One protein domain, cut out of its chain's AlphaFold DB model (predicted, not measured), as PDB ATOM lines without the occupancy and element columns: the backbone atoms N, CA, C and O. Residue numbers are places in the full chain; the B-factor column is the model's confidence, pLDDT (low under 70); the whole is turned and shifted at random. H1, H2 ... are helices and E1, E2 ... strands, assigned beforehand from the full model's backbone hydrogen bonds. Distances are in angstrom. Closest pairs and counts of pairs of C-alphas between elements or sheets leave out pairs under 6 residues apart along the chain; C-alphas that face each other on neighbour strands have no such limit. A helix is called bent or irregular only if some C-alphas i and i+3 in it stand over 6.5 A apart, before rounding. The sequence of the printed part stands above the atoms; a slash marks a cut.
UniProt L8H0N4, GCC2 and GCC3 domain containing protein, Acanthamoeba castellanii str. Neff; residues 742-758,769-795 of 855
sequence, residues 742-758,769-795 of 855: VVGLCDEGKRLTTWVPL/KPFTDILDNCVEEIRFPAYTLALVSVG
ATOM      1  N   VAL A 742     165.833 172.312 234.825       83.19
ATOM      2  CA  VAL A 742     164.393 172.071 234.693       83.19
ATOM      3  C   VAL A 742     164.043 172.045 233.212       83.19
ATOM      4  O   VAL A 742     164.191 173.029 232.493       83.19
ATOM      5  N   VAL A 743     163.593 170.887 232.741       84.12
ATOM      6  CA  VAL A 743     163.201 170.692 231.345       84.12
ATOM      7  C   VAL A 743     161.689 170.880 231.236       84.12
ATOM      8  O   VAL A 743     160.930 170.149 231.870       84.12
ATOM      9  N   GLY A 744     161.261 171.867 230.452       80.88
ATOM     10  CA  GLY A 744     159.858 172.148 230.166       80.88
ATOM     11  C   GLY A 744     159.192 171.089 229.283       80.88
ATOM     12  O   GLY A 744     159.839 170.183 228.747       80.88
ATOM     13  N   LEU A 745     157.873 171.218 229.129       82.19
ATOM     14  CA  LEU A 745     157.075 170.377 228.235       82.19
ATOM     15  C   LEU A 745     157.473 170.610 226.768       82.19
ATOM     16  O   LEU A 745     157.959 171.682 226.410       82.19
ATOM     17  N   CYS A 746     157.288 169.582 225.937       80.56
ATOM     18  CA  CYS A 746     157.483 169.690 224.497       80.56
ATOM     19  C   CYS A 746     156.224 170.299 223.875       80.56
ATOM     20  O   CYS A 746     155.166 169.685 223.960       80.56
ATOM     21  N   ASP A 747     156.346 171.484 223.286       80.50
ATOM     22  CA  ASP A 747     155.277 172.197 222.588       80.50
ATOM     23  C   ASP A 747     155.754 172.534 221.167       80.50
ATOM     24  O   ASP A 747     156.856 173.053 220.975       80.50
ATOM     25  N   GLU A 748     154.987 172.142 220.150       80.88
ATOM     26  CA  GLU A 748     155.341 172.286 218.723       80.88
ATOM     27  C   GLU A 748     156.764 171.794 218.342       80.88
ATOM     28  O   GLU A 748     157.447 172.361 217.485       80.88
ATOM     29  N   GLY A 749     157.239 170.715 218.976       78.81
ATOM     30  CA  GLY A 749     158.564 170.135 218.710       78.81
ATOM     31  C   GLY A 749     159.733 170.883 219.361       78.81
ATOM     32  O   GLY A 749     160.896 170.588 219.066       78.81
ATOM     33  N   LYS A 750     159.450 171.834 220.257       80.25
ATOM     34  CA  LYS A 750     160.447 172.570 221.037       80.25
ATOM     35  C   LYS A 750     160.132 172.515 222.527       80.25
ATOM     36  O   LYS A 750     158.979 172.463 222.933       80.25
ATOM     37  N   ARG A 751     161.165 172.531 223.365       80.69
ATOM     38  CA  ARG A 751     161.027 172.611 224.824       80.69
ATOM     39  C   ARG A 751     161.996 173.630 225.388       80.69
ATOM     40  O   ARG A 751     163.134 173.733 224.931       80.69
ATOM     41  N   LEU A 752     161.545 174.354 226.403       82.75
ATOM     42  CA  LEU A 752     162.386 175.293 227.127       82.75
ATOM     43  C   LEU A 752     163.134 174.555 228.238       82.75
ATOM     44  O   LEU A 752     162.515 173.960 229.118       82.75
ATOM     45  N   THR A 753     164.458 174.591 228.199       80.38
ATOM     46  CA  THR A 753     165.303 174.190 229.319       80.38
ATOM     47  C   THR A 753     165.628 175.439 230.134       80.38
ATOM     48  O   THR A 753     166.360 176.304 229.650       80.38
ATOM     49  N   THR A 754     165.143 175.490 231.372       79.31
ATOM     50  CA  THR A 754     165.421 176.567 232.332       79.31
ATOM     51  C   THR A 754     166.283 176.045 233.474       79.31
ATOM     52  O   THR A 754     166.148 174.899 233.900       79.31
ATOM     53  N   TRP A 755     167.172 176.884 233.994       76.00
ATOM     54  CA  TRP A 755     168.013 176.558 235.145       76.00
ATOM     55  C   TRP A 755     167.454 177.239 236.388       76.00
ATOM     56  O   TRP A 755     167.253 178.452 236.404       76.00
ATOM     57  N   VAL A 756     167.158 176.446 237.415       76.12
ATOM     58  CA  VAL A 756     166.580 176.929 238.673       76.12
ATOM     59  C   VAL A 756     167.589 176.665 239.789       76.12
ATOM     60  O   VAL A 756     168.070 175.534 239.868       76.12
ATOM     61  N   PRO A 757     167.928 177.657 240.629       75.31
ATOM     62  CA  PRO A 757     168.864 177.459 241.733       75.31
ATOM     63  C   PRO A 757     168.376 176.358 242.685       75.31
ATOM     64  O   PRO A 757     167.169 176.160 242.862       75.31
ATOM     65  N   LEU A 758     169.317 175.598 243.250       74.19
ATOM     66  CA  LEU A 758     169.037 174.507 244.187       74.19
ATOM     67  C   LEU A 758     168.573 175.022 245.558       74.19
ATOM     68  O   LEU A 758     167.688 174.411 246.158       74.19
ATOM     69  N   LYS A 769     173.947 185.865 233.903       52.44
ATOM     70  CA  LYS A 769     173.730 184.445 234.218       52.44
ATOM     71  C   LYS A 769     174.543 183.571 233.243       52.44
ATOM     72  O   LYS A 769     174.374 183.745 232.034       52.44
ATOM     73  N   PRO A 770     175.371 182.621 233.715       55.44
ATOM     74  CA  PRO A 770     176.156 181.753 232.832       55.44
ATOM     75  C   PRO A 770     175.292 180.793 231.993       55.44
ATOM     76  O   PRO A 770     175.781 180.201 231.033       55.44
ATOM     77  N   PHE A 771     173.997 180.678 232.302       58.59
ATOM     78  CA  PHE A 771     173.054 179.814 231.603       58.59
ATOM     79  C   PHE A 771     171.896 180.635 231.027       58.59
ATOM     80  O   PHE A 771     170.983 181.045 231.742       58.59
ATOM     81  N   THR A 772     171.930 180.892 229.721       59.06
ATOM     82  CA  THR A 772     170.747 181.338 228.975       59.06
ATOM     83  C   THR A 772     169.780 180.172 228.827       59.06
ATOM     84  O   THR A 772     170.224 179.059 228.536       59.06
ATOM     85  N   ASP A 773     168.478 180.418 228.978       67.06
ATOM     86  CA  ASP A 773     167.461 179.408 228.686       67.06
ATOM     87  C   ASP A 773     167.657 178.866 227.263       67.06
ATOM     88  O   ASP A 773     167.784 179.628 226.300       67.06
ATOM     89  N   ILE A 774     167.727 177.541 227.136       72.25
ATOM     90  CA  ILE A 774     167.994 176.876 225.856       72.25
ATOM     91  C   ILE A 774     166.678 176.331 225.315       72.25
ATOM     92  O   ILE A 774     165.969 175.592 225.999       72.25
ATOM     93  N   LEU A 775     166.365 176.685 224.070       74.81
ATOM     94  CA  LEU A 775     165.238 176.127 223.336       74.81
ATOM     95  C   LEU A 775     165.708 174.882 222.574       74.81
ATOM     96  O   LEU A 775     166.289 174.985 221.494       74.81
ATOM     97  N   ASP A 776     165.478 173.710 223.161       79.06
ATOM     98  CA  ASP A 776     165.874 172.424 222.588       79.06
ATOM     99  C   ASP A 776     164.773 171.870 221.676       79.06
ATOM    100  O   ASP A 776     163.584 171.981 221.981       79.06
ATOM    101  N   ASN A 777     165.158 171.193 220.591       82.25
ATOM    102  CA  ASN A 777     164.219 170.386 219.812       82.25
ATOM    103  C   ASN A 777     163.842 169.125 220.602       82.25
ATOM    104  O   ASN A 777     164.694 168.479 221.220       82.25
ATOM    105  N   CYS A 778     162.572 168.743 220.560       77.50
ATOM    106  CA  CYS A 778     162.056 167.558 221.230       77.50
ATOM    107  C   CYS A 778     161.042 166.830 220.347       77.50
ATOM    108  O   CYS A 778     160.435 167.408 219.449       77.50
ATOM    109  N   VAL A 779     160.885 165.534 220.599       76.31
ATOM    110  CA  VAL A 779     159.890 164.688 219.939       76.31
ATOM    111  C   VAL A 779     158.886 164.278 221.005       76.31
ATOM    112  O   VAL A 779     159.286 163.794 222.066       76.31
ATOM    113  N   GLU A 780     157.595 164.475 220.745       63.97
ATOM    114  CA  GLU A 780     156.541 163.879 221.565       63.97
ATOM    115  C   GLU A 780     156.610 162.351 221.427       63.97
ATOM    116  O   GLU A 780     156.111 161.764 220.466       63.97
ATOM    117  N   GLU A 781     157.250 161.671 222.380       61.53
ATOM    118  CA  GLU A 781     157.082 160.226 222.520       61.53
ATOM    119  C   GLU A 781     155.672 159.952 223.056       61.53
ATOM    120  O   GLU A 781     155.445 159.907 224.267       61.53
ATOM    121  N   ILE A 782     154.707 159.733 222.158       61.19
ATOM    122  CA  ILE A 782     153.408 159.161 222.527       61.19
ATOM    123  C   ILE A 782     153.651 157.702 222.928       61.19
ATOM    124  O   ILE A 782     153.581 156.773 222.121       61.19
ATOM    125  N   ARG A 783     153.990 157.487 224.198       54.16
ATOM    126  CA  ARG A 783     154.197 156.154 224.755       54.16
ATOM    127  C   ARG A 783     152.830 155.535 225.035       54.16
ATOM    128  O   ARG A 783     152.286 155.665 226.127       54.16
ATOM    129  N   PHE A 784     152.256 154.877 224.028       56.53
ATOM    130  CA  PHE A 784     151.046 154.083 224.218       56.53
ATOM    131  C   PHE A 784     151.344 152.961 225.223       56.53
ATOM    132  O   PHE A 784     152.224 152.132 224.970       56.53
ATOM    133  N   PRO A 785     150.658 152.909 226.372       61.44
ATOM    134  CA  PRO A 785     150.877 151.837 227.326       61.44
ATOM    135  C   PRO A 785     150.455 150.508 226.688       61.44
ATOM    136  O   PRO A 785     149.418 150.435 226.034       61.44
ATOM    137  N   ALA A 786     151.251 149.451 226.869       62.97
ATOM    138  CA  ALA A 786     151.120 148.176 226.148       62.97
ATOM    139  C   ALA A 786     149.708 147.544 226.184       62.97
ATOM    140  O   ALA A 786     149.357 146.750 225.309       62.97
ATOM    141  N   TYR A 787     148.868 147.924 227.154       70.81
ATOM    142  CA  TYR A 787     147.478 147.485 227.240       70.81
ATOM    143  C   TYR A 787     146.595 147.992 226.084       70.81
ATOM    144  O   TYR A 787     145.613 147.331 225.755       70.81
ATOM    145  N   THR A 788     146.921 149.111 225.427       72.44
ATOM    146  CA  THR A 788     146.126 149.620 224.291       72.44
ATOM    147  C   THR A 788     146.263 148.717 223.065       72.44
ATOM    148  O   THR A 788     145.267 148.417 222.409       72.44
ATOM    149  N   LEU A 789     147.459 148.175 222.810       69.81
ATOM    150  CA  LEU A 789     147.689 147.166 221.768       69.81
ATOM    151  C   LEU A 789     147.001 145.829 222.104       69.81
ATOM    152  O   LEU A 789     146.475 145.148 221.216       69.81
ATOM    153  N   ALA A 790     146.926 145.473 223.391       71.06
ATOM    154  CA  ALA A 790     146.191 144.292 223.840       71.06
ATOM    155  C   ALA A 790     144.671 144.446 223.626       71.06
ATOM    156  O   ALA A 790     144.028 143.533 223.117       71.06
ATOM    157  N   LEU A 791     144.094 145.616 223.917       76.88
ATOM    158  CA  LEU A 791     142.662 145.867 223.709       76.88
ATOM    159  C   LEU A 791     142.268 145.847 222.225       76.88
ATOM    160  O   LEU A 791     141.227 145.288 221.880       76.88
ATOM    161  N   VAL A 792     143.109 146.387 221.337       80.12
ATOM    162  CA  VAL A 792     142.849 146.369 219.886       80.12
ATOM    163  C   VAL A 792     142.939 144.947 219.317       80.12
ATOM    164  O   VAL A 792     142.104 144.562 218.496       80.12
ATOM    165  N   SER A 793     143.889 144.129 219.782       75.69
ATOM    166  CA  SER A 793     144.008 142.731 219.337       75.69
ATOM    167  C   SER A 793     142.872 141.839 219.856       75.69
ATOM    168  O   SER A 793     142.325 141.045 219.088       75.69
ATOM    169  N   VAL A 794     142.443 142.015 221.112       83.50
ATOM    170  CA  VAL A 794     141.284 141.303 221.678       83.50
ATOM    171  C   VAL A 794     139.990 141.729 220.980       83.50
ATOM    172  O   VAL A 794     139.202 140.871 220.580       83.50
ATOM    173  N   GLY A 795     139.795 143.032 220.752       82.69
ATOM    174  CA  GLY A 795     138.649 143.552 220.004       82.69
ATOM    175  C   GLY A 795     138.577 142.991 218.581       82.69
ATOM    176  O   GLY A 795     137.519 142.529 218.154       82.69
TER     177      GLY A 795
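What this domain is: This is residues 742 to 758 and 769 to 795 of the 855 residues of the protein "GCC2 and GCC3 domain containing protein" of Acanthamoeba castellanii str. Neff (UniProt L8H0N4). A small ribbon of two antiparallel strands, E1 and E2, has a long thin arm sticking out from it: residues 782 to 795 stand free, and H1 makes the far end of that arm. The start of the printed part folds back along E1, where residues 742 to 743 make a short antiparallel pairing with residues 753 to 754. The printed part has 44 residues, with two named strands and one named helix in the order E1, E2, H1; the class is mixed, helices and strands, with under half of the residues in named elements. The whole is extended, with a radius of gyration of the C-alphas of 17.1 A, and the arm makes much of its length in spans of 56 by 24 by 10 A.

Where its parts are: Find C-alpha 750 at (160.447, 172.570, 221.037); from there strand E1, residues 750 to 757, runs 22.9 A to C-alpha 757 at (168.864, 177.459, 241.733). Look next at residues 774 to 777 for strand E2, four residues long and 9.6 A from first to last C-alpha. Helix H1, residues 787 to 795, begins at C-alpha 787 and runs 12.1 A to C-alpha 795 at (138.649, 143.552, 220.004).

How they stand to each other: Begin with the sheet of E1 and E2, which are antiparallel neighbours with 146 degrees between their N-to-C directions. Of the C-alphas that face each other, those of Lys 750 and Asn 777 are 4.5 A apart, and those of Thr 753 and Ile 774 are 5.1 A apart. Look at the backbone between them: N 751 and O 776 are within hydrogen-bond range at 2.8 A, and so are N 774 and O 753 at 3.1 A. Moving outward from E2, you come to a short link of 9 residues before H1. H1 and E1 are apart, with no C-alpha of the one within 8 A of the other. In H1 every O i to N i+4 pair is within hydrogen-bond range, and the helix is not bent.

The domain as a whole: The two C-alphas farthest apart are those of Lys 769 and Gly 795, at 55.7 A. Without the stretch that stands free, the body has 30 residues and spans 29 by 16 by 9 A. Look for the cut after residue 758: residues 759 to 768 are not printed, and C-alphas 758 and 769 are 14.8 A apart across it. The link from E1 to E2 runs across this cut. The mean pLDDT of the printed part is 73.1, and the model's confidence is under 70 at residues 769 to 773, residues 780 to 786 and residue 789.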